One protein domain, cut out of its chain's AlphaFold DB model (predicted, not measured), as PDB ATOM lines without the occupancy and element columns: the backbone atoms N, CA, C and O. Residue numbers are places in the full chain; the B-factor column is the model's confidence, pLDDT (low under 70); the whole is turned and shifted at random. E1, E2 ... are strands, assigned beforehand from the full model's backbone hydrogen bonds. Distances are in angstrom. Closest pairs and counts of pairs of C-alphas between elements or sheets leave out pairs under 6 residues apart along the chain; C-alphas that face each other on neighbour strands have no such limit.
ATOM      1  N   VAL A  39      13.863  17.964  51.750       88.25
ATOM      2  CA  VAL A  39      12.997  18.337  52.895       88.25
ATOM      3  C   VAL A  39      12.110  19.523  52.479       88.25
ATOM      4  O   VAL A  39      12.599  20.551  52.005       88.25
ATOM      5  N   VAL A  40      10.936  19.326  52.584       86.19
ATOM      6  CA  VAL A  40       9.963  20.373  52.213       86.19
ATOM      7  C   VAL A  40       9.113  20.712  53.445       86.19
ATOM      8  O   VAL A  40       8.463  19.846  54.035       86.19
ATOM      9  N   ASN A  41       9.200  22.060  53.764       89.81
ATOM     10  CA  ASN A  41       8.454  22.467  54.980       89.81
ATOM     11  C   ASN A  41       7.567  23.677  54.667       89.81
ATOM     12  O   ASN A  41       7.938  24.559  53.891       89.81
ATOM     13  N   ASP A  42       6.501  23.726  54.991       83.38
ATOM     14  CA  ASP A  42       5.579  24.885  54.923       83.38
ATOM     15  C   ASP A  42       5.380  25.349  53.478       83.38
ATOM     16  O   ASP A  42       5.454  26.546  53.190       83.38
ATOM     17  N   SER A  43       5.075  24.284  52.894       90.50
ATOM     18  CA  SER A  43       4.978  24.687  51.470       90.50
ATOM     19  C   SER A  43       3.618  24.252  50.917       90.50
ATOM     20  O   SER A  43       2.922  23.426  51.511       90.50
ATOM     21  N   LEU A  44       3.439  24.965  49.785       88.06
ATOM     22  CA  LEU A  44       2.311  24.528  48.939       88.06
ATOM     23  C   LEU A  44       2.852  23.907  47.640       88.06
ATOM     24  O   LEU A  44       3.559  24.559  46.868       88.06
ATOM     25  N   ILE A  45       2.445  22.526  47.663       91.44
ATOM     26  CA  ILE A  45       2.867  21.792  46.448       91.44
ATOM     27  C   ILE A  45       1.604  21.483  45.626       91.44
ATOM     28  O   ILE A  45       0.723  20.738  46.062       91.44
ATOM     29  N   VAL A  46       1.810  22.149  44.345       87.88
ATOM     30  CA  VAL A  46       0.583  21.949  43.535       87.88
ATOM     31  C   VAL A  46       1.007  21.556  42.113       87.88
ATOM     32  O   VAL A  46       1.894  22.171  41.516       87.88
ATOM     33  N   ASN A  47       0.298  20.466  41.846       92.62
ATOM     34  CA  ASN A  47       0.501  20.068  40.439       92.62
ATOM     35  C   ASN A  47      -0.862  19.950  39.739       92.62
ATOM     36  O   ASN A  47      -1.779  19.292  40.232       92.62
ATOM     37  N   THR A  48      -0.649  20.660  38.458       89.38
ATOM     38  CA  THR A  48      -1.873  20.582  37.629       89.38
ATOM     39  C   THR A  48      -1.495  20.123  36.212       89.38
ATOM     40  O   THR A  48      -0.625  20.707  35.561       89.38
ATOM     41  N   THR A  49      -2.198  19.072  35.986       93.06
ATOM     42  CA  THR A  49      -1.843  18.509  34.667       93.06
ATOM     43  C   THR A  49      -3.137  18.169  33.918       93.06
ATOM     44  O   THR A  49      -4.102  17.670  34.501       93.06
ATOM     45  N   GLN A  50      -2.985  18.492  32.521       90.38
ATOM     46  CA  GLN A  50      -4.156  18.171  31.676       90.38
ATOM     47  C   GLN A  50      -3.684  17.599  30.334       90.38
ATOM     48  O   GLN A  50      -2.623  17.964  29.823       90.38
ATOM     49  N   GLY A  51      -4.448  16.755  29.851       83.56
ATOM     50  CA  GLY A  51      -4.100  16.252  28.502       83.56
ATOM     51  C   GLY A  51      -4.210  14.724  28.451       83.56
ATOM     52  O   GLY A  51      -4.782  14.089  29.339       83.56
ATOM     53  N   ASN A  52      -3.999  14.101  27.397       90.94
ATOM     54  CA  ASN A  52      -4.052  12.631  27.226       90.94
ATOM     55  C   ASN A  52      -2.727  11.983  27.661       90.94
ATOM     56  O   ASN A  52      -1.642  12.456  27.321       90.94
ATOM     57  N   PHE A  53      -2.993  10.981  28.420       93.88
ATOM     58  CA  PHE A  53      -1.764  10.331  28.939       93.88
ATOM     59  C   PHE A  53      -1.617   8.949  28.296       93.88
ATOM     60  O   PHE A  53      -2.387   8.027  28.574       93.88
ATOM     61  N   ASN A  54      -0.667   8.996  27.432       91.44
ATOM     62  CA  ASN A  54      -0.434   7.752  26.662       91.44
ATOM     63  C   ASN A  54       0.877   7.091  27.115       91.44
ATOM     64  O   ASN A  54       1.933   7.725  27.155       91.44
ATOM     65  N   ALA A  55       0.661   5.923  27.596       92.06
ATOM     66  CA  ALA A  55       1.864   5.169  28.017       92.06
ATOM     67  C   ALA A  55       1.876   3.796  27.337       92.06
ATOM     68  O   ALA A  55       0.878   3.071  27.335       92.06
ATOM     69  N   ALA A  56       2.915   3.584  26.643       91.69
ATOM     70  CA  ALA A  56       3.023   2.277  25.950       91.69
ATOM     71  C   ALA A  56       4.458   1.751  26.070       91.69
ATOM     72  O   ALA A  56       5.394   2.502  26.357       91.69
ATOM     73  N   GLY A  57       4.583   0.380  25.918       90.44
ATOM     74  CA  GLY A  57       5.927  -0.244  25.838       90.44
ATOM     75  C   GLY A  57       6.661  -0.198  27.183       90.44
ATOM     76  O   GLY A  57       7.864   0.071  27.213       90.44
ATOM     77  N   ASN A  58       6.007  -0.500  28.243       90.94
ATOM     78  CA  ASN A  58       6.612  -0.536  29.608       90.94
ATOM     79  C   ASN A  58       7.025   0.859  30.072       90.94
ATOM     80  O   ASN A  58       8.051   1.014  30.736       90.94
ATOM     81  N   SER A  59       6.375   1.844  29.676       92.69
ATOM     82  CA  SER A  59       6.729   3.213  30.104       92.69
ATOM     83  C   SER A  59       6.072   3.540  31.452       92.69
ATOM     84  O   SER A  59       5.192   2.816  31.923       92.69
ATOM     85  N   ASN A  60       6.687   4.686  32.071       90.56
ATOM     86  CA  ASN A  60       6.103   5.218  33.322       90.56
ATOM     87  C   ASN A  60       5.693   6.685  33.126       90.56
ATOM     88  O   ASN A  60       6.501   7.526  32.729       90.56
ATOM     89  N   VAL A  61       4.517   6.869  33.224       92.62
ATOM     90  CA  VAL A  61       4.038   8.268  33.140       92.62
ATOM     91  C   VAL A  61       3.552   8.718  34.523       92.62
ATOM     92  O   VAL A  61       2.772   8.030  35.184       92.62
ATOM     93  N   ASN A  62       4.030   9.845  34.940       91.12
ATOM     94  CA  ASN A  62       3.576  10.438  36.217       91.12
ATOM     95  C   ASN A  62       2.889  11.788  35.953       91.12
ATOM     96  O   ASN A  62       3.542  12.782  35.630       91.12
ATOM     97  N   ALA A  63       1.881  11.841  36.047       92.19
ATOM     98  CA  ALA A  63       1.125  13.088  35.756       92.19
ATOM     99  C   ALA A  63       0.604  13.713  37.052       92.19
ATOM    100  O   ALA A  63       0.073  14.825  37.029       92.19
ATOM    101  N   GLY A  64       0.684  12.979  38.213       91.56
ATOM    102  CA  GLY A  64       0.318  13.533  39.536       91.56
ATOM    103  C   GLY A  64       1.561  13.983  40.311       91.56
ATOM    104  O   GLY A  64       2.411  14.705  39.786       91.56
ATOM    105  N   VAL A  65       1.566  13.886  41.519       91.75
ATOM    106  CA  VAL A  65       2.708  14.291  42.366       91.75
ATOM    107  C   VAL A  65       3.428  13.028  42.851       91.75
ATOM    108  O   VAL A  65       2.801  12.040  43.238       91.75
ATOM    109  N   SER A  66       4.740  13.057  42.732       90.38
ATOM    110  CA  SER A  66       5.534  11.924  43.252       90.38
ATOM    111  C   SER A  66       6.683  12.463  44.118       90.38
ATOM    112  O   SER A  66       7.386  13.401  43.737       90.38
ATOM    113  N   ALA A  67       6.728  11.871  45.194       83.94
ATOM    114  CA  ALA A  67       7.852  12.260  46.073       83.94
ATOM    115  C   ALA A  67       8.461  11.008  46.713       83.94
ATOM    116  O   ALA A  67       7.813  10.304  47.492       83.94
ATOM    117  N   LYS A  68       9.648  10.831  46.361       86.88
ATOM    118  CA  LYS A  68      10.330   9.615  46.858       86.88
ATOM    119  C   LYS A  68      11.406  10.006  47.881       86.88
ATOM    120  O   LYS A  68      12.228  10.892  47.638       86.88
ATOM    121  N   GLY A  69      11.245   9.371  49.142       84.00
ATOM    122  CA  GLY A  69      12.314   9.515  50.159       84.00
ATOM    123  C   GLY A  69      12.292  10.916  50.789       84.00
ATOM    124  O   GLY A  69      13.234  11.273  51.500       84.00
ATOM    125  N   ALA A  70      11.316  11.677  50.367       87.44
ATOM    126  CA  ALA A  70      11.296  13.055  50.910       87.44
ATOM    127  C   ALA A  70      10.678  13.081  52.313       87.44
ATOM    128  O   ALA A  70      10.029  12.124  52.742       87.44
ATOM    129  N   VAL A  71      11.075  14.163  53.065       90.00
ATOM    130  CA  VAL A  71      10.375  14.478  54.331       90.00
ATOM    131  C   VAL A  71       9.514  15.734  54.123       90.00
ATOM    132  O   VAL A  71      10.022  16.817  53.825       90.00
ATOM    133  N   ILE A  72       8.348  15.450  54.218       89.12
ATOM    134  CA  ILE A  72       7.429  16.575  53.968       89.12
ATOM    135  C   ILE A  72       6.645  16.853  55.258       89.12
ATOM    136  O   ILE A  72       5.929  15.990  55.773       89.12
ATOM    137  N   ASN A  73       6.735  18.085  55.715       91.38
ATOM    138  CA  ASN A  73       6.099  18.407  57.009       91.38
ATOM    139  C   ASN A  73       5.266  19.689  56.867       91.38
ATOM    140  O   ASN A  73       5.656  20.631  56.174       91.38
ATOM    141  N   ASP A  74       4.283  19.691  57.304       84.69
ATOM    142  CA  ASP A  74       3.422  20.890  57.400       84.69
ATOM    143  C   ASP A  74       3.170  21.504  56.021       84.69
ATOM    144  O   ASP A  74       3.245  22.724  55.855       84.69
ATOM    145  N   SER A  75       2.876  20.537  55.245       91.81
ATOM    146  CA  SER A  75       2.683  21.073  53.877       91.81
ATOM    147  C   SER A  75       1.348  20.581  53.320       91.81
ATOM    148  O   SER A  75       0.681  19.738  53.924       91.81
ATOM    149  N   VAL A  76       1.134  21.245  52.232       88.75
ATOM    150  CA  VAL A  76      -0.052  20.800  51.470       88.75
ATOM    151  C   VAL A  76       0.398  20.270  50.100       88.75
ATOM    152  O   VAL A  76       1.151  20.924  49.376       88.75
ATOM    153  N   ILE A  77      -0.193  19.007  49.911       94.94
ATOM    154  CA  ILE A  77       0.125  18.389  48.606       94.94
ATOM    155  C   ILE A  77      -1.196  18.180  47.853       94.94
ATOM    156  O   ILE A  77      -2.106  17.500  48.331       94.94
ATOM    157  N   THR A  78      -0.990  18.793  46.636       89.38
ATOM    158  CA  THR A  78      -2.240  18.648  45.864       89.38
ATOM    159  C   THR A  78      -1.896  18.243  44.424       89.38
ATOM    160  O   THR A  78      -1.041  18.851  43.776       89.38
ATOM    161  N   SER A  79      -2.700  17.164  44.032       94.44
ATOM    162  CA  SER A  79      -2.571  16.752  42.620       94.44
ATOM    163  C   SER A  79      -3.933  16.887  41.926       94.44
ATOM    164  O   SER A  79      -4.934  16.319  42.366       94.44
ATOM    165  N   ASN A  80      -3.690  17.712  40.729       87.62
ATOM    166  CA  ASN A  80      -4.910  17.890  39.916       87.62
ATOM    167  C   ASN A  80      -4.669  17.373  38.492       87.62
ATOM    168  O   ASN A  80      -3.905  17.957  37.722       87.62
ATOM    169  N   VAL A  81      -5.478  16.311  38.284       94.06
ATOM    170  CA  VAL A  81      -5.196  15.719  36.958       94.06
ATOM    171  C   VAL A  81      -6.530  15.537  36.230       94.06
ATOM    172  O   VAL A  81      -7.505  15.037  36.796       94.06
ATOM    173  N   LYS A  82      -6.353  15.935  34.813       90.62
ATOM    174  CA  LYS A  82      -7.536  15.743  33.951       90.62
ATOM    175  C   LYS A  82      -7.100  15.181  32.591       90.62
ATOM    176  O   LYS A  82      -6.075  15.580  32.034       90.62
ATOM    177  N   GLY A  83      -7.955  14.312  32.185       86.69
ATOM    178  CA  GLY A  83      -7.618  13.836  30.822       86.69
ATOM    179  C   GLY A  83      -7.924  12.344  30.681       86.69
ATOM    180  O   GLY A  83      -8.700  11.773  31.451       86.69
ATOM    181  N   ASN A  84      -7.659  11.764  29.590       90.94
ATOM    182  CA  ASN A  84      -7.886  10.318  29.359       90.94
ATOM    183  C   ASN A  84      -6.581   9.524  29.507       90.94
ATOM    184  O   ASN A  84      -5.486  10.061  29.335       90.94
ATOM    185  N   VAL A  85      -6.892   8.251  29.813       94.56
ATOM    186  CA  VAL A  85      -5.668   7.442  30.042       94.56
ATOM    187  C   VAL A  85      -5.711   6.242  29.087       94.56
ATOM    188  O   VAL A  85      -6.707   5.518  29.011       94.56
ATOM    189  N   ASN A  86      -4.629   6.237  28.415       93.81
ATOM    190  CA  ASN A  86      -4.394   5.009  27.624       93.81
ATOM    191  C   ASN A  86      -3.058   4.362  28.007       93.81
ATOM    192  O   ASN A  86      -1.984   4.872  27.683       93.81
ATOM    193  N   ALA A  87      -3.268   3.293  28.677       94.00
ATOM    194  CA  ALA A  87      -2.033   2.642  29.174       94.00
ATOM    195  C   ALA A  87      -1.950   1.219  28.609       94.00
ATOM    196  O   ALA A  87      -2.835   0.388  28.831       94.00
ATOM    197  N   PHE A  88      -0.871   0.976  27.882       94.50
ATOM    198  CA  PHE A  88      -0.657  -0.365  27.293       94.50
ATOM    199  C   PHE A  88       0.714  -0.901  27.717       94.50
ATOM    200  O   PHE A  88       1.755  -0.392  27.298       94.50
ATOM    201  N   ASN A  89       0.663  -1.919  28.708       93.56
ATOM    202  CA  ASN A  89       1.920  -2.427  29.302       93.56
ATOM    203  C   ASN A  89       2.746  -1.308  29.937       93.56
ATOM    204  O   ASN A  89       3.950  -1.203  29.693       93.56
ATOM    205  N   SER A  90       2.076  -0.583  30.866       94.81
ATOM    206  CA  SER A  90       2.792   0.583  31.437       94.81
ATOM    207  C   SER A  90       2.228   0.903  32.819       94.81
ATOM    208  O   SER A  90       1.273   0.269  33.275       94.81
ATOM    209  N   ASN A  91       2.935   1.928  33.484       91.94
ATOM    210  CA  ASN A  91       2.462   2.424  34.791       91.94
ATOM    211  C   ASN A  91       2.102   3.913  34.693       91.94
ATOM    212  O   ASN A  91       2.869   4.721  34.166       91.94
ATOM    213  N   VAL A  92       0.988   4.152  35.145       93.44
ATOM    214  CA  VAL A  92       0.576   5.568  35.101       93.44
ATOM    215  C   VAL A  92       0.111   5.996  36.496       93.44
ATOM    216  O   VAL A  92      -0.701   5.323  37.137       93.44
ATOM    217  N   ASN A  93       0.536   7.086  36.916       94.19
ATOM    218  CA  ASN A  93       0.124   7.654  38.212       94.19
ATOM    219  C   ASN A  93      -0.550   9.019  37.983       94.19
ATOM    220  O   ASN A  93       0.059   9.950  37.454       94.19
ATOM    221  N   LEU A  94      -1.595   9.075  38.401       93.88
ATOM    222  CA  LEU A  94      -2.322  10.356  38.184       93.88
ATOM    223  C   LEU A  94      -2.653  11.006  39.527       93.88
ATOM    224  O   LEU A  94      -3.107  12.153  39.560       93.88
ATOM    225  N   GLY A  95      -2.507  10.261  40.648       91.19
ATOM    226  CA  GLY A  95      -2.830  10.784  41.990       91.19
ATOM    227  C   GLY A  95      -1.560  11.155  42.761       91.19
ATOM    228  O   GLY A  95      -0.707  11.889  42.260       91.19
ATOM    229  N   VAL A  96      -1.485  10.930  43.920       93.31
ATOM    230  CA  VAL A  96      -0.287  11.276  44.721       93.31
ATOM    231  C   VAL A  96       0.413   9.974  45.135       93.31
ATOM    232  O   VAL A  96      -0.205   9.066  45.697       93.31
ATOM    233  N   LYS A  97       1.634   9.994  44.719       90.62
ATOM    234  CA  LYS A  97       2.408   8.798  45.116       90.62
ATOM    235  C   LYS A  97       3.661   9.224  45.889       90.62
ATOM    236  O   LYS A  97       4.500   9.976  45.387       90.62
ATOM    237  N   VAL A  98       3.707   8.739  47.086       86.25
ATOM    238  CA  VAL A  98       4.891   9.061  47.914       86.25
ATOM    239  C   VAL A  98       5.538   7.750  48.373       86.25
ATOM    240  O   VAL A  98       4.941   6.965  49.115       86.25
ATOM    241  N   ASP A  99       6.714   7.493  47.894       82.38
ATOM    242  CA  ASP A  99       7.388   6.208  48.197       82.38
ATOM    243  C   ASP A  99       8.585   6.439  49.126       82.38
ATOM    244  O   ASP A  99       9.521   7.170  48.796       82.38
ATOM    245  N   GLY A 100       8.419   5.697  50.399       77.69
ATOM    246  CA  GLY A 100       9.578   5.787  51.324       77.69
ATOM    247  C   GLY A 100       9.755   7.201  51.890       77.69
ATOM    248  O   GLY A 100      10.853   7.545  52.330       77.69
ATOM    249  N   ALA A 101       8.743   8.022  51.757       81.75
ATOM    250  CA  ALA A 101       8.810   9.408  52.270       81.75
ATOM    251  C   ALA A 101       7.976   9.521  53.550       81.75
ATOM    252  O   ALA A 101       7.237   8.601  53.909       81.75
ATOM    253  N   THR A 102       8.318  10.455  54.433       87.06
ATOM    254  CA  THR A 102       7.525  10.733  55.643       87.06
ATOM    255  C   THR A 102       6.691  12.009  55.430       87.06
ATOM    256  O   THR A 102       7.202  13.037  54.980       87.06
ATOM    257  N   ILE A 103       5.474  11.697  55.624       85.81
ATOM    258  CA  ILE A 103       4.569  12.872  55.591       85.81
ATOM    259  C   ILE A 103       3.948  13.059  56.982       85.81
ATOM    260  O   ILE A 103       3.312  12.155  57.527       85.81
ATOM    261  N   ASP A 104       4.099  14.134  57.475       89.31
ATOM    262  CA  ASP A 104       3.613  14.322  58.861       89.31
ATOM    263  C   ASP A 104       2.866  15.662  58.951       89.31
ATOM    264  O   ASP A 104       3.321  16.685  58.436       89.31
ATOM    265  N   ASN A 105       1.844  15.571  59.563       83.81
ATOM    266  CA  ASN A 105       1.025  16.777  59.813       83.81
ATOM    267  C   ASN A 105       0.767  17.556  58.524       83.81
ATOM    268  O   ASN A 105       0.913  18.779  58.489       83.81
ATOM    269  N   SER A 106       0.451  16.680  57.541       89.69
ATOM    270  CA  SER A 106       0.222  17.357  56.244       89.69
ATOM    271  C   SER A 106      -1.123  16.920  55.663       89.69
ATOM    272  O   SER A 106      -1.771  16.008  56.180       89.69
ATOM    273  N   THR A 107      -1.464  17.795  54.733       87.56
ATOM    274  CA  THR A 107      -2.687  17.437  53.982       87.56
ATOM    275  C   THR A 107      -2.324  16.945  52.574       87.56
ATOM    276  O   THR A 107      -1.492  17.538  51.884       87.56
ATOM    277  N   VAL A 108      -3.059  15.762  52.265       92.19
ATOM    278  CA  VAL A 108      -2.811  15.198  50.920       92.19
ATOM    279  C   VAL A 108      -4.166  15.060  50.214       92.19
ATOM    280  O   VAL A 108      -5.112  14.479  50.749       92.19
ATOM    281  N   SER A 109      -4.022  15.682  48.997       86.94
ATOM    282  CA  SER A 109      -5.292  15.589  48.246       86.94
ATOM    283  C   SER A 109      -4.996  15.139  46.811       86.94
ATOM    284  O   SER A 109      -4.106  15.670  46.144       86.94
ATOM    285  N   SER A 110      -5.835  14.050  46.392       91.75
ATOM    286  CA  SER A 110      -5.756  13.568  44.998       91.75
ATOM    287  C   SER A 110      -7.122  13.750  44.323       91.75
ATOM    288  O   SER A 110      -8.123  13.160  44.737       91.75
ATOM    289  N   ASN A 111      -6.908  14.682  43.222       85.94
ATOM    290  CA  ASN A 111      -8.148  14.945  42.456       85.94
ATOM    291  C   ASN A 111      -7.968  14.530  40.988       85.94
ATOM    292  O   ASN A 111      -7.261  15.188  40.222       85.94
ATOM    293  N   THR A 112      -8.775  13.421  40.717       90.25
ATOM    294  CA  THR A 112      -8.576  12.874  39.358       90.25
ATOM    295  C   THR A 112      -9.938  12.793  38.657       90.25
ATOM    296  O   THR A 112     -10.906  12.259  39.200       90.25
ATOM    297  N   ASN A 113      -9.858  13.420  37.428       86.75
ATOM    298  CA  ASN A 113     -11.054  13.352  36.566       86.75
ATOM    299  C   ASN A 113     -10.668  12.786  35.190       86.75
ATOM    300  O   ASN A 113     -10.038  13.464  34.377       86.75
ATOM    301  N   VAL A 114     -11.175  11.657  35.027       87.50
ATOM    302  CA  VAL A 114     -10.758  11.030  33.753       87.50
ATOM    303  C   VAL A 114     -12.022  10.545  33.035       87.50
ATOM    304  O   VAL A 114     -12.996  10.129  33.665       87.50
ATOM    305  N   GLY A 115     -11.916  10.978  31.667       79.06
ATOM    306  CA  GLY A 115     -13.044  10.516  30.819       79.06
ATOM    307  C   GLY A 115     -13.053   8.990  30.653       79.06
ATOM    308  O   GLY A 115     -14.075   8.351  30.914       79.06
ATOM    309  N   VAL A 116     -11.995   8.380  30.373       88.12
ATOM    310  CA  VAL A 116     -11.936   6.915  30.177       88.12
ATOM    311  C   VAL A 116     -10.544   6.433  30.604       88.12
ATOM    312  O   VAL A 116      -9.535   7.096  30.357       88.12
ATOM    313  N   VAL A 117     -10.617   5.357  31.291       91.75
ATOM    314  CA  VAL A 117      -9.332   4.685  31.577       91.75
ATOM    315  C   VAL A 117      -9.269   3.379  30.774       91.75
ATOM    316  O   VAL A 117     -10.066   2.461  30.981       91.75
ATOM    317  N   ASN A 118      -8.346   3.503  29.837       92.31
ATOM    318  CA  ASN A 118      -8.073   2.241  29.109       92.31
ATOM    319  C   ASN A 118      -6.719   1.646  29.518       92.31
ATOM    320  O   ASN A 118      -5.659   2.162  29.159       92.31
ATOM    321  N   ALA A 119      -6.918   0.597  30.176       92.38
ATOM    322  CA  ALA A 119      -5.652  -0.004  30.670       92.38
ATOM    323  C   ALA A 119      -5.562  -1.465  30.215       92.38
ATOM    324  O   ALA A 119      -6.443  -2.280  30.500       92.38
ATOM    325  N   ILE A 120      -4.476  -1.754  29.485       92.25
ATOM    326  CA  ILE A 120      -4.221  -3.153  29.070       92.25
ATOM    327  C   ILE A 120      -2.822  -3.569  29.547       92.25
ATOM    328  O   ILE A 120      -1.813  -2.961  29.180       92.25
ATOM    329  N   ASN A 121      -2.747  -4.602  30.444       90.88
ATOM    330  CA  ASN A 121      -1.473  -5.022  31.070       90.88
ATOM    331  C   ASN A 121      -0.715  -3.838  31.670       90.88
ATOM    332  O   ASN A 121       0.490  -3.696  31.458       90.88
ATOM    333  N   SER A 122      -1.525  -3.093  32.526       93.12
ATOM    334  CA  SER A 122      -0.904  -1.859  33.058       93.12
ATOM    335  C   SER A 122      -1.347  -1.640  34.501       93.12
ATOM    336  O   SER A 122      -2.239  -2.329  35.001       93.12
ATOM    337  N   ASN A 123      -0.598  -0.709  35.124       91.50
ATOM    338  CA  ASN A 123      -1.018  -0.238  36.456       91.50
ATOM    339  C   ASN A 123      -1.372   1.256  36.412       91.50
ATOM    340  O   ASN A 123      -0.573   2.089  35.984       91.50
ATOM    341  N   VAL A 124      -2.603   1.479  36.852       91.19
ATOM    342  CA  VAL A 124      -3.018   2.897  36.855       91.19
ATOM    343  C   VAL A 124      -3.507   3.266  38.259       91.19
ATOM    344  O   VAL A 124      -4.311   2.554  38.865       91.19
ATOM    345  N   ASN A 125      -3.039   4.386  38.712       92.56
ATOM    346  CA  ASN A 125      -3.454   4.838  40.055       92.56
ATOM    347  C   ASN A 125      -4.005   6.269  39.971       92.56
ATOM    348  O   ASN A 125      -3.362   7.170  39.432       92.56
ATOM    349  N   THR A 126      -5.082   6.458  40.517       89.38
ATOM    350  CA  THR A 126      -5.666   7.821  40.498       89.38
ATOM    351  C   THR A 126      -5.857   8.332  41.924       89.38
ATOM    352  O   THR A 126      -6.254   9.483  42.119       89.38
ATOM    353  N   GLY A 127      -5.576   7.385  42.905       87.50
ATOM    354  CA  GLY A 127      -5.810   7.699  44.329       87.50
ATOM    355  C   GLY A 127      -4.512   8.095  45.039       87.50
ATOM    356  O   GLY A 127      -3.669   8.800  44.480       87.50
ATOM    357  N   ALA A 128      -4.399   8.024  46.248       89.56
ATOM    358  CA  ALA A 128      -3.201   8.457  46.994       89.56
ATOM    359  C   ALA A 128      -2.504   7.241  47.613       89.56
ATOM    360  O   ALA A 128      -3.110   6.460  48.350       89.56
ATOM    361  N   ASN A 129      -1.256   7.071  47.189       89.12
ATOM    362  CA  ASN A 129      -0.384   6.046  47.805       89.12
ATOM    363  C   ASN A 129       0.707   6.691  48.668       89.12
ATOM    364  O   ASN A 129       1.674   7.260  48.156       89.12
ATOM    365  N   LEU A 130       0.456   6.593  49.962       85.69
ATOM    366  CA  LEU A 130       1.355   7.382  50.837       85.69
ATOM    367  C   LEU A 130       2.112   6.456  51.791       85.69
ATOM    368  O   LEU A 130       1.515   5.653  52.512       85.69
ATOM    369  N   SER A 131       3.402   6.470  51.588       82.12
ATOM    370  CA  SER A 131       4.221   5.737  52.580       82.12
ATOM    371  C   SER A 131       4.683   6.667  53.712       82.12
ATOM    372  O   SER A 131       5.093   7.805  53.477       82.12
ATOM    373  N   GLY A 132       4.208   6.276  55.127       78.00
ATOM    374  CA  GLY A 132       4.816   7.024  56.273       78.00
ATOM    375  C   GLY A 132       4.013   8.288  56.603       78.00
ATOM    376  O   GLY A 132       4.569   9.236  57.163       78.00
ATOM    377  N   ALA A 133       2.792   8.307  56.124       80.69
ATOM    378  CA  ALA A 133       1.960   9.477  56.489       80.69
ATOM    379  C   ALA A 133       1.456   9.358  57.932       80.69
ATOM    380  O   ALA A 133       0.970   8.307  58.356       80.69
ATOM    381  N   GLN A 134       1.630  10.273  58.706       83.69
ATOM    382  CA  GLN A 134       1.191  10.291  60.117       83.69
ATOM    383  C   GLN A 134       0.461  11.611  60.396       83.69
ATOM    384  O   GLN A 134       0.816  12.664  59.861       83.69
ATOM    385  N   ASN A 135      -0.569  11.462  61.216       76.06
ATOM    386  CA  ASN A 135      -1.322  12.691  61.559       76.06
ATOM    387  C   ASN A 135      -1.672  13.505  60.314       76.06
ATOM    388  O   ASN A 135      -1.466  14.720  60.281       76.06
ATOM    389  N   ALA A 136      -2.022  12.703  59.364       75.94
ATOM    390  CA  ALA A 136      -2.281  13.398  58.079       75.94
ATOM    391  C   ALA A 136      -3.753  13.226  57.696       75.94
ATOM    392  O   ALA A 136      -4.425  12.293  58.142       75.94
ATOM    393  N   ASN A 137      -4.182  14.332  56.989       76.62
ATOM    394  CA  ASN A 137      -5.515  14.246  56.356       76.62
ATOM    395  C   ASN A 137      -5.398  13.898  54.866       76.62
ATOM    396  O   ASN A 137      -4.732  14.593  54.097       76.62
ATOM    397  N   VAL A 138      -6.166  12.744  54.540       81.00
ATOM    398  CA  VAL A 138      -5.993  12.284  53.144       81.00
ATOM    399  C   VAL A 138      -7.385  12.157  52.514       81.00
ATOM    400  O   VAL A 138      -8.298  11.562  53.092       81.00
ATOM    401  N   SER A 139      -7.313  12.794  51.352       78.44
ATOM    402  CA  SER A 139      -8.615  12.691  50.659       78.44
ATOM    403  C   SER A 139      -8.378  12.400  49.171       78.44
ATOM    404  O   SER A 139      -7.418  12.884  48.568       78.44
ATOM    405  N   THR A 140      -9.295  11.524  48.654       80.38
ATOM    406  CA  THR A 140      -9.240  11.199  47.214       80.38
ATOM    407  C   THR A 140     -10.644  11.356  46.620       80.38
ATOM    408  O   THR A 140     -11.633  10.881  47.181       80.38
ATOM    409  N   ASN A 141     -10.523  12.211  45.564       75.62
ATOM    410  CA  ASN A 141     -11.757  12.406  44.779       75.62
ATOM    411  C   ASN A 141     -11.535  11.996  43.317       75.62
ATOM    412  O   ASN A 141     -10.787  12.642  42.581       75.62
ATOM    413  N   VAL A 142     -12.366  10.964  43.001       80.56
ATOM    414  CA  VAL A 142     -12.070  10.417  41.659       80.56
ATOM    415  C   VAL A 142     -13.399  10.210  40.930       80.56
ATOM    416  O   VAL A 142     -14.374   9.717  41.503       80.56
ATOM    417  N   SER A 143     -13.355  10.713  39.608       77.12
ATOM    418  CA  SER A 143     -14.463  10.398  38.692       77.12
ATOM    419  C   SER A 143     -13.929   9.821  37.376       77.12
ATOM    420  O   SER A 143     -12.975  10.340  36.792       77.12
ATOM    421  N   ALA A 144     -14.629   8.775  37.038       79.19
ATOM    422  CA  ALA A 144     -14.252   8.147  35.757       79.19
ATOM    423  C   ALA A 144     -15.518   7.736  35.002       79.19
ATOM    424  O   ALA A 144     -16.486   7.249  35.592       79.19
ATOM    425  N   GLY A 145     -15.367   8.334  33.623       70.25
ATOM    426  CA  GLY A 145     -16.521   7.967  32.766       70.25
ATOM    427  C   GLY A 145     -16.608   6.454  32.531       70.25
ATOM    428  O   GLY A 145     -17.696   5.882  32.630       70.25
ATOM    429  N   ALA A 146     -15.570   5.862  32.218       77.69
ATOM    430  CA  ALA A 146     -15.527   4.402  31.988       77.69
ATOM    431  C   ALA A 146     -14.122   3.869  32.300       77.69
ATOM    432  O   ALA A 146     -13.121   4.567  32.127       77.69
ATOM    433  N   ILE A 147     -14.241   2.713  32.772       82.19
ATOM    434  CA  ILE A 147     -12.943   2.049  33.023       82.19
ATOM    435  C   ILE A 147     -12.924   0.724  32.253       82.19
ATOM    436  O   ILE A 147     -13.785  -0.139  32.440       82.19
ATOM    437  N   ASN A 148     -11.897   0.771  31.355       85.75
ATOM    438  CA  ASN A 148     -11.657  -0.506  30.644       85.75
ATOM    439  C   ASN A 148     -10.301  -1.111  31.027       85.75
ATOM    440  O   ASN A 148      -9.247  -0.632  30.605       85.75
ATOM    441  N   ALA A 149     -10.406  -2.027  31.785       84.00
ATOM    442  CA  ALA A 149      -9.128  -2.614  32.261       84.00
ATOM    443  C   ALA A 149      -9.002  -4.068  31.792       84.00
ATOM    444  O   ALA A 149      -9.872  -4.903  32.048       84.00
ATOM    445  N   VAL A 150      -7.896  -4.350  30.953       84.56
ATOM    446  CA  VAL A 150      -7.615  -5.738  30.529       84.56
ATOM    447  C   VAL A 150      -6.235  -6.165  31.052       84.56
ATOM    448  O   VAL A 150      -5.211  -5.553  30.737       84.56
ATOM    449  N   ASN A 151      -6.152  -7.171  31.926       81.19
ATOM    450  CA  ASN A 151      -4.880  -7.607  32.580       81.19
ATOM    451  C   ASN A 151      -4.129  -6.426  33.196       81.19
ATOM    452  O   ASN A 151      -2.911  -6.315  33.037       81.19
ATOM    453  N   SER A 152      -5.009  -5.583  33.942       83.75
ATOM    454  CA  SER A 152      -4.358  -4.409  34.517       83.75
ATOM    455  C   SER A 152      -4.830  -4.194  35.953       83.75
ATOM    456  O   SER A 152      -5.818  -4.786  36.390       83.75
ATOM    457  N   ASN A 153      -3.974  -3.453  36.681       85.31
ATOM    458  CA  ASN A 153      -4.412  -2.955  38.003       85.31
ATOM    459  C   ASN A 153      -4.764  -1.461  37.943       85.31
ATOM    460  O   ASN A 153      -3.931  -0.622  37.599       85.31
ATOM    461  N   VAL A 154      -6.089  -1.197  38.231       83.00
ATOM    462  CA  VAL A 154      -6.497   0.227  38.248       83.00
ATOM    463  C   VAL A 154      -7.050   0.582  39.633       83.00
ATOM    464  O   VAL A 154      -8.011  -0.023  40.115       83.00
ATOM    465  N   ASN A 155      -6.404   1.419  40.301       86.38
ATOM    466  CA  ASN A 155      -6.881   1.925  41.598       86.38
ATOM    467  C   ASN A 155      -7.543   3.298  41.422       86.38
ATOM    468  O   ASN A 155      -6.895   4.276  41.047       86.38
ATOM    469  N   VAL A 156      -8.763   3.322  41.770       79.44
ATOM    470  CA  VAL A 156      -9.537   4.547  41.505       79.44
ATOM    471  C   VAL A 156      -9.999   5.105  42.862       79.44
ATOM    472  O   VAL A 156     -10.791   4.482  43.573       79.44
ATOM    473  N   GLY A 157      -9.213   6.213  43.102       76.00
ATOM    474  CA  GLY A 157      -9.769   6.990  44.238       76.00
ATOM    475  C   GLY A 157      -9.397   6.346  45.576       76.00
ATOM    476  O   GLY A 157      -9.993   6.687  46.600       76.00
ATOM    477  N   GLY A 158      -8.452   5.316  45.515       80.19
ATOM    478  CA  GLY A 158      -8.056   4.632  46.757       80.19
ATOM    479  C   GLY A 158      -6.959   5.399  47.503       80.19
ATOM    480  O   GLY A 158      -6.225   6.195  46.913       80.19
ATOM    481  N   ILE A 159      -7.085   5.330  48.884       81.19
ATOM    482  CA  ILE A 159      -5.985   5.814  49.748       81.19
ATOM    483  C   ILE A 159      -5.258   4.617  50.374       81.19
ATOM    484  O   ILE A 159      -5.872   3.751  51.001       81.19
ATOM    485  N   ARG A 160      -3.919   4.539  50.081       79.75
ATOM    486  CA  ARG A 160      -3.178   3.386  50.639       79.75
ATOM    487  C   ARG A 160      -1.778   3.815  51.078       79.75
ATOM    488  O   ARG A 160      -1.312   4.905  50.737       79.75
ATOM    489  N   GLY A 161      -1.238   2.877  52.036       74.88
ATOM    490  CA  GLY A 161       0.144   3.162  52.489       74.88
ATOM    491  C   GLY A 161       0.234   3.110  54.021       74.88
ATOM    492  O   GLY A 161      -0.681   2.643  54.702       74.88
ATOM    493  N   ASN A 162       1.574   3.090  54.564       75.56
ATOM    494  CA  ASN A 162       1.794   3.104  56.024       75.56
ATOM    495  C   ASN A 162       1.365   4.449  56.649       75.56
ATOM    496  O   ASN A 162       2.120   5.422  56.640       75.56
ATOM    497  N   ILE A 163       0.048   4.471  57.116       69.19
ATOM    498  CA  ILE A 163      -0.528   5.774  57.500       69.19
ATOM    499  C   ILE A 163      -1.032   5.659  58.944       69.19
ATOM    500  O   ILE A 163      -1.533   4.615  59.366       69.19
ATOM    501  N   SER A 164      -0.694   6.316  59.852       72.94
ATOM    502  CA  SER A 164      -1.185   6.274  61.245       72.94
ATOM    503  C   SER A 164      -1.806   7.626  61.626       72.94
ATOM    504  O   SER A 164      -1.404   8.680  61.129       72.94
ATOM    505  N   ASN A 165      -2.949   7.420  62.468       67.81
ATOM    506  CA  ASN A 165      -3.624   8.652  62.953       67.81
ATOM    507  C   ASN A 165      -4.031   9.566  61.793       67.81
ATOM    508  O   ASN A 165      -3.752  10.766  61.811       67.81
ATOM    509  N   VAL A 166      -4.545   8.668  60.841       65.44
ATOM    510  CA  VAL A 166      -4.907   9.425  59.617       65.44
ATOM    511  C   VAL A 166      -6.428   9.367  59.420       65.44
ATOM    512  O   VAL A 166      -7.081   8.378  59.760       65.44
ATOM    513  N   SER A 167      -6.934  10.549  59.070       66.50
ATOM    514  CA  SER A 167      -8.325  10.626  58.568       66.50
ATOM    515  C   SER A 167      -8.351  10.447  57.043       66.50
ATOM    516  O   SER A 167      -7.683  11.172  56.302       66.50
ATOM    517  N   ALA A 168      -9.181   9.392  56.617       69.44
ATOM    518  CA  ALA A 168      -9.170   9.057  55.178       69.44
ATOM    519  C   ALA A 168     -10.596   9.035  54.639       69.44
ATOM    520  O   ALA A 168     -11.492   8.421  55.223       69.44
ATOM    521  N   THR A 169     -10.553   9.844  53.511       64.00
ATOM    522  CA  THR A 169     -11.862   9.864  52.839       64.00
ATOM    523  C   THR A 169     -11.680   9.556  51.344       64.00
ATOM    524  O   THR A 169     -10.782  10.085  50.685       64.00
ATOM    525  N   THR A 170     -12.651   8.755  50.934       62.78
ATOM    526  CA  THR A 170     -12.624   8.444  49.487       62.78
ATOM    527  C   THR A 170     -14.025   8.603  48.900       62.78
ATOM    528  O   THR A 170     -15.009   8.104  49.451       62.78
ATOM    529  N   ASN A 171     -13.882   9.457  47.829       59.12
ATOM    530  CA  ASN A 171     -15.116   9.639  47.057       59.12
ATOM    531  C   ASN A 171     -14.884   9.229  45.589       59.12
ATOM    532  O   ASN A 171     -14.139   9.883  44.858       59.12
ATOM    533  N   VAL A 172     -15.752   8.249  45.266       62.69
ATOM    534  CA  VAL A 172     -15.429   7.717  43.926       62.69
ATOM    535  C   VAL A 172     -16.733   7.531  43.145       62.69
ATOM    536  O   VAL A 172     -17.702   6.952  43.643       62.69
ATOM    537  N   GLY A 173     -16.654   8.186  41.913       62.94
ATOM    538  CA  GLY A 173     -17.723   7.939  40.937       62.94
ATOM    539  C   GLY A 173     -17.242   7.334  39.641       62.94
ATOM    540  O   GLY A 173     -16.401   7.901  38.939       62.94
ATOM    541  N   VAL A 174     -17.908   6.197  39.403       61.06
ATOM    542  CA  VAL A 174     -17.443   5.551  38.160       61.06
ATOM    543  C   VAL A 174     -18.673   5.143  37.343       61.06
ATOM    544  O   VAL A 174     -19.695   4.724  37.891       61.06
ATOM    545  N   GLY A 175     -18.490   5.573  35.985       64.88
ATOM    546  CA  GLY A 175     -19.581   5.170  35.070       64.88
ATOM    547  C   GLY A 175     -19.551   3.665  34.780       64.88
ATOM    548  O   GLY A 175     -19.965   2.858  35.615       64.88
ATOM    549  N   THR A 176     -19.070   3.310  33.653       68.88
ATOM    550  CA  THR A 176     -19.032   1.880  33.279       68.88
ATOM    551  C   THR A 176     -17.647   1.283  33.584       68.88
ATOM    552  O   THR A 176     -16.613   1.910  33.345       68.88
ATOM    553  N   VAL A 177     -17.813   0.201  34.134       70.31
ATOM    554  CA  VAL A 177     -16.508  -0.453  34.400       70.31
ATOM    555  C   VAL A 177     -16.480  -1.795  33.665       70.31
ATOM    556  O   VAL A 177     -17.336  -2.657  33.871       70.31
ATOM    557  N   ASN A 178     -15.444  -1.726  32.688       69.62
ATOM    558  CA  ASN A 178     -15.189  -3.014  32.008       69.62
ATOM    559  C   ASN A 178     -13.820  -3.593  32.393       69.62
ATOM    560  O   ASN A 178     -12.775  -3.106  31.959       69.62
ATOM    561  N   ALA A 179     -13.868  -4.574  33.210       70.00
ATOM    562  CA  ALA A 179     -12.573  -5.109  33.706       70.00
ATOM    563  C   ALA A 179     -12.428  -6.574  33.280       70.00
ATOM    564  O   ALA A 179     -13.284  -7.414  33.571       70.00
ATOM    565  N   VAL A 180     -11.473  -6.814  32.263       64.12
ATOM    566  CA  VAL A 180     -11.248  -8.206  31.802       64.12
ATOM    567  C   VAL A 180      -9.914  -8.722  32.357       64.12
ATOM    568  O   VAL A 180      -8.862  -8.100  32.188       64.12
ATOM    569  N   ASN A 181      -9.879  -9.938  33.244       57.88
ATOM    570  CA  ASN A 181      -8.661 -10.540  33.837       57.88
ATOM    571  C   ASN A 181      -7.837  -9.506  34.606       57.88
ATOM    572  O   ASN A 181      -6.609  -9.490  34.516       57.88
ATOM    573  N   GLN A 182      -8.623  -8.735  35.648       63.84
ATOM    574  CA  GLN A 182      -7.833  -7.644  36.273       63.84
ATOM    575  C   GLN A 182      -8.421  -7.302  37.641       63.84
ATOM    576  O   GLN A 182      -9.496  -7.784  38.006       63.84
ATOM    577  N   ASN A 183      -7.424  -6.160  38.345       67.00
ATOM    578  CA  ASN A 183      -7.828  -5.611  39.663       67.00
ATOM    579  C   ASN A 183      -8.172  -4.121  39.559       67.00
ATOM    580  O   ASN A 183      -7.349  -3.300  39.149       67.00
ATOM    581  N   VAL A 184      -9.530  -3.681  39.469       65.12
ATOM    582  CA  VAL A 184      -9.916  -2.254  39.580       65.12
ATOM    583  C   VAL A 184     -10.391  -1.985  41.016       65.12
ATOM    584  O   VAL A 184     -11.332  -2.613  41.507       65.12
ATOM    585  N   ASN A 185      -9.602  -1.180  41.708       65.56
ATOM    586  CA  ASN A 185      -9.974  -0.765  43.080       65.56
ATOM    587  C   ASN A 185     -10.621   0.628  43.076       65.56
ATOM    588  O   ASN A 185     -10.040   1.603  42.595       65.56
ATOM    589  N   ILE A 186     -11.863   0.756  43.665       64.62
ATOM    590  CA  ILE A 186     -12.581   2.054  43.641       64.62
ATOM    591  C   ILE A 186     -12.862   2.468  45.094       64.62
ATOM    592  O   ILE A 186     -13.512   1.744  45.852       64.62
ATOM    593  N   GLY A 187     -12.209   3.579  45.396       56.62
ATOM    594  CA  GLY A 187     -12.623   4.184  46.639       56.62
ATOM    595  C   GLY A 187     -12.067   3.477  47.886       56.62
ATOM    596  O   GLY A 187     -12.680   3.526  48.954       56.62
ATOM    597  N   THR A 188     -10.912   2.850  47.626       62.38
ATOM    598  CA  THR A 188     -10.335   2.046  48.718       62.38
ATOM    599  C   THR A 188      -9.438   2.927  49.601       62.38
ATOM    600  O   THR A 188      -8.762   3.839  49.121       62.38
ATOM    601  N   VAL A 189      -9.697   2.768  50.953       64.06
ATOM    602  CA  VAL A 189      -8.804   3.437  51.924       64.06
ATOM    603  C   VAL A 189      -8.042   2.359  52.698       64.06
ATOM    604  O   VAL A 189      -8.636   1.493  53.345       64.06
ATOM    605  N   LYS A 190      -6.599   2.366  52.523       65.94
ATOM    606  CA  LYS A 190      -5.737   1.345  53.149       65.94
ATOM    607  C   LYS A 190      -4.628   2.052  53.940       65.94
ATOM    608  O   LYS A 190      -3.920   2.916  53.421       65.94
ATOM    609  N   PHE A 191      -4.566   1.724  55.464       67.69
ATOM    610  CA  PHE A 191      -3.483   2.333  56.268       67.69
ATOM    611  C   PHE A 191      -2.501   1.249  56.711       67.69
ATOM    612  O   PHE A 191      -2.894   0.128  57.040       67.69
ATOM    613  N   GLY A 192      -1.149   1.282  56.432       58.28
ATOM    614  CA  GLY A 192      -0.093   0.301  56.807       58.28
ATOM    615  C   GLY A 192       0.695   0.795  58.029       58.28
ATOM    616  O   GLY A 192       1.049   1.971  58.135       58.28
ATOM    617  N   ASN A 193       0.701  -0.025  59.244       49.12
ATOM    618  CA  ASN A 193       1.741  -0.459  60.210       49.12
ATOM    619  C   ASN A 193       1.085  -0.823  61.544       49.12
ATOM    620  O   ASN A 193       1.629  -0.532  62.612       49.12
ATOM    621  N   SER A 194       0.131  -1.736  61.617       37.31
ATOM    622  CA  SER A 194       0.026  -2.772  62.672       37.31
ATOM    623  C   SER A 194      -0.318  -4.123  62.038       37.31
ATOM    624  O   SER A 194      -1.050  -4.199  61.049       37.31
ATOM    625  N   MET A 195       0.855  -4.982  61.653       36.50
ATOM    626  CA  MET A 195       0.805  -6.452  61.449       36.50
ATOM    627  C   MET A 195      -0.639  -6.946  61.342       36.50
ATOM    628  O   MET A 195      -1.475  -6.676  62.206       36.50
ATOM    629  N   LYS A 204     -12.571 -10.825  40.074       30.67
ATOM    630  CA  LYS A 204     -13.318 -12.067  39.721       30.67
ATOM    631  C   LYS A 204     -12.966 -12.503  38.295       30.67
ATOM    632  O   LYS A 204     -12.842 -11.680  37.386       30.67
ATOM    633  N   ASP A 205     -12.298 -13.807  37.975       37.78
ATOM    634  CA  ASP A 205     -12.346 -14.863  36.938       37.78
ATOM    635  C   ASP A 205     -13.770 -15.055  36.399       37.78
ATOM    636  O   ASP A 205     -14.742 -15.076  37.156       37.78
ATOM    637  N   THR A 206     -14.129 -14.134  35.454       36.97
ATOM    638  CA  THR A 206     -14.755 -14.397  34.139       36.97
ATOM    639  C   THR A 206     -16.070 -13.615  34.041       36.97
ATOM    640  O   THR A 206     -16.886 -13.616  34.965       36.97
ATOM    641  N   GLY A 207     -15.931 -12.203  33.725       41.62
ATOM    642  CA  GLY A 207     -16.779 -11.435  32.775       41.62
ATOM    643  C   GLY A 207     -17.431 -10.243  33.487       41.62
ATOM    644  O   GLY A 207     -17.886 -10.351  34.627       41.62
ATOM    645  N   ASN A 208     -16.727  -9.080  33.601       49.16
ATOM    646  CA  ASN A 208     -17.065  -7.647  33.482       49.16
ATOM    647  C   ASN A 208     -17.631  -7.103  34.797       49.16
ATOM    648  O   ASN A 208     -18.660  -7.567  35.292       49.16
ATOM    649  N   GLU A 209     -16.772  -6.386  35.854       40.78
ATOM    650  CA  GLU A 209     -17.438  -5.287  36.598       40.78
ATOM    651  C   GLU A 209     -16.437  -4.649  37.571       40.78
ATOM    652  O   GLU A 209     -15.596  -5.330  38.160       40.78
ATOM    653  N   ALA A 210     -16.297  -3.028  37.802       46.12
ATOM    654  CA  ALA A 210     -15.852  -1.770  38.434       46.12
ATOM    655  C   ALA A 210     -16.190  -1.778  39.923       46.12
ATOM    656  O   ALA A 210     -17.217  -2.318  40.342       46.12
ATOM    657  N   GLY A 211     -15.136  -1.357  40.966       49.72
ATOM    658  CA  GLY A 211     -14.842  -1.282  42.413       49.72
ATOM    659  C   GLY A 211     -15.578  -0.125  43.101       49.72
ATOM    660  O   GLY A 211     -15.590   1.010  42.623       49.72
ATOM    661  N   TYR A 212     -16.697   0.136  44.057       50.81
ATOM    662  CA  TYR A 212     -17.672   0.779  44.941       50.81
ATOM    663  C   TYR A 212     -17.252   0.585  46.405       50.81
ATOM    664  O   TYR A 212     -16.649  -0.429  46.764       50.81
TER     665      TYR A 212
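AT A GLANCE: This is residues 39 to 195 and 204 to 212 of the 300 residues of an uncharacterized protein of Lentisphaerae bacterium GWF2_49_21 (UniProt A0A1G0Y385). The printed part is wound in stacked turns, a solenoid, with like strands of successive turns side by side and parallel. In each turn one long strand, E2, E6, E10, E13 or E15, makes a sharp corner, and the chain then folds back through a short strand, E3, E7, E11, E14 or E16, inside that corner; the rows E4, E8, E12 and E1, E5, E9 complete the first three turns. The printed part has 166 residues, with no named helix and sixteen named strands, E1 to E16 in order along the chain; the class is all strand. There are four sheets, each all parallel, in the orders E2 E6 E10 E13 E15, E3 E7 E11 E14 E16, E1 E5 E9 and E4 E8 E12. The whole is compact, with a radius of gyration of the C-alphas of 15.0 A and spans of 44 by 34 by 25 A.

IN THESE COORDINATES: E1 is residues 39 to 41 and begins at C-alpha 39, at (12.997, 18.337, 52.895). E2, residues 44 to 56, is 32.0 A from first to last C-alpha and bends by 78 degrees at residue 51. E3 is residues 60 to 62, E4 residues 65 to 68 and E5 residues 71 to 73. E6, residues 76 to 88, is 32.1 A long and bends by 78 degrees at residue 84. E7 is residues 91 to 93, E8 residues 96 to 99 and E9 residues 102 to 104. E10, residues 107 to 120, is 32.4 A long, begins at (-2.687, 17.437, 53.982) and bends by 88 degrees at residue 115. E11, residues 123 to 125, runs on into E12, residues 128 to 130, across a break of 2 residues, at 94 degrees. E13, residues 137 to 150, is 32.7 A long and bends by 88 degrees at residue 145. E14 is residues 153 to 156. E15, residues 167 to 180, is 32.9 A long and bends by 87 degrees at residue 176. E16, residues 183 to 186, ends at (-12.581, 2.054, 43.641).

HOW THE PARTS SIT: In the sheet E2 E6 E10 E13 E15, which is twisted, E2 and E15 are the edge strands. N 45 and O 76 of E2 and E6 are 2.7 A apart, within hydrogen-bond range, as are N 77 and O 107 of E6 and E10 at 2.8 A, N 108 and O 137 of E10 and E13 at 2.7 A, and N 138 and O 167 of E13 and E15 at 2.8 A. This sheet and the sheet E3 E7 E11 E14 E16 form a sandwich, two sheets face to face, with best planes 20 degrees apart. The closest C-alphas of E2 and E3, those of Ala 55 and Val 61, are 6.4 A apart. In the second sheet N 61 and O 91 of E3 and E7 are 2.9 A apart, and N 154 and O 183 of E14 and E16 2.6 A. E4 and E8 are parallel, with N 67 and O 97 at 2.9 A; E8 and E12 have N 98 and O 129 at 2.7 A. E1 and E5 have N 40 and O 71 at 2.9 A, and E5 and E9 have N 72 and O 102 at 2.8 A. Short pairings outside the named strands join, for instance, residues 103 to 104 of E9 to residues 133 to 134, parallel. E1 and E3 are apart.

THE WHOLE: The two C-alphas farthest apart, those of Asp 42 and Thr 206, are 48.9 A apart. Residues 196 to 203 are cut out, with 26.5 A from C-alpha 195 to C-alpha 204. No link is long; E12 to E13 and E14 to E15 are short, and the others are tight. The mean pLDDT of the printed part is 80.0, and 39 residues are under 70, among them residues 165 to 176, 180 to 195 and 204 to 212.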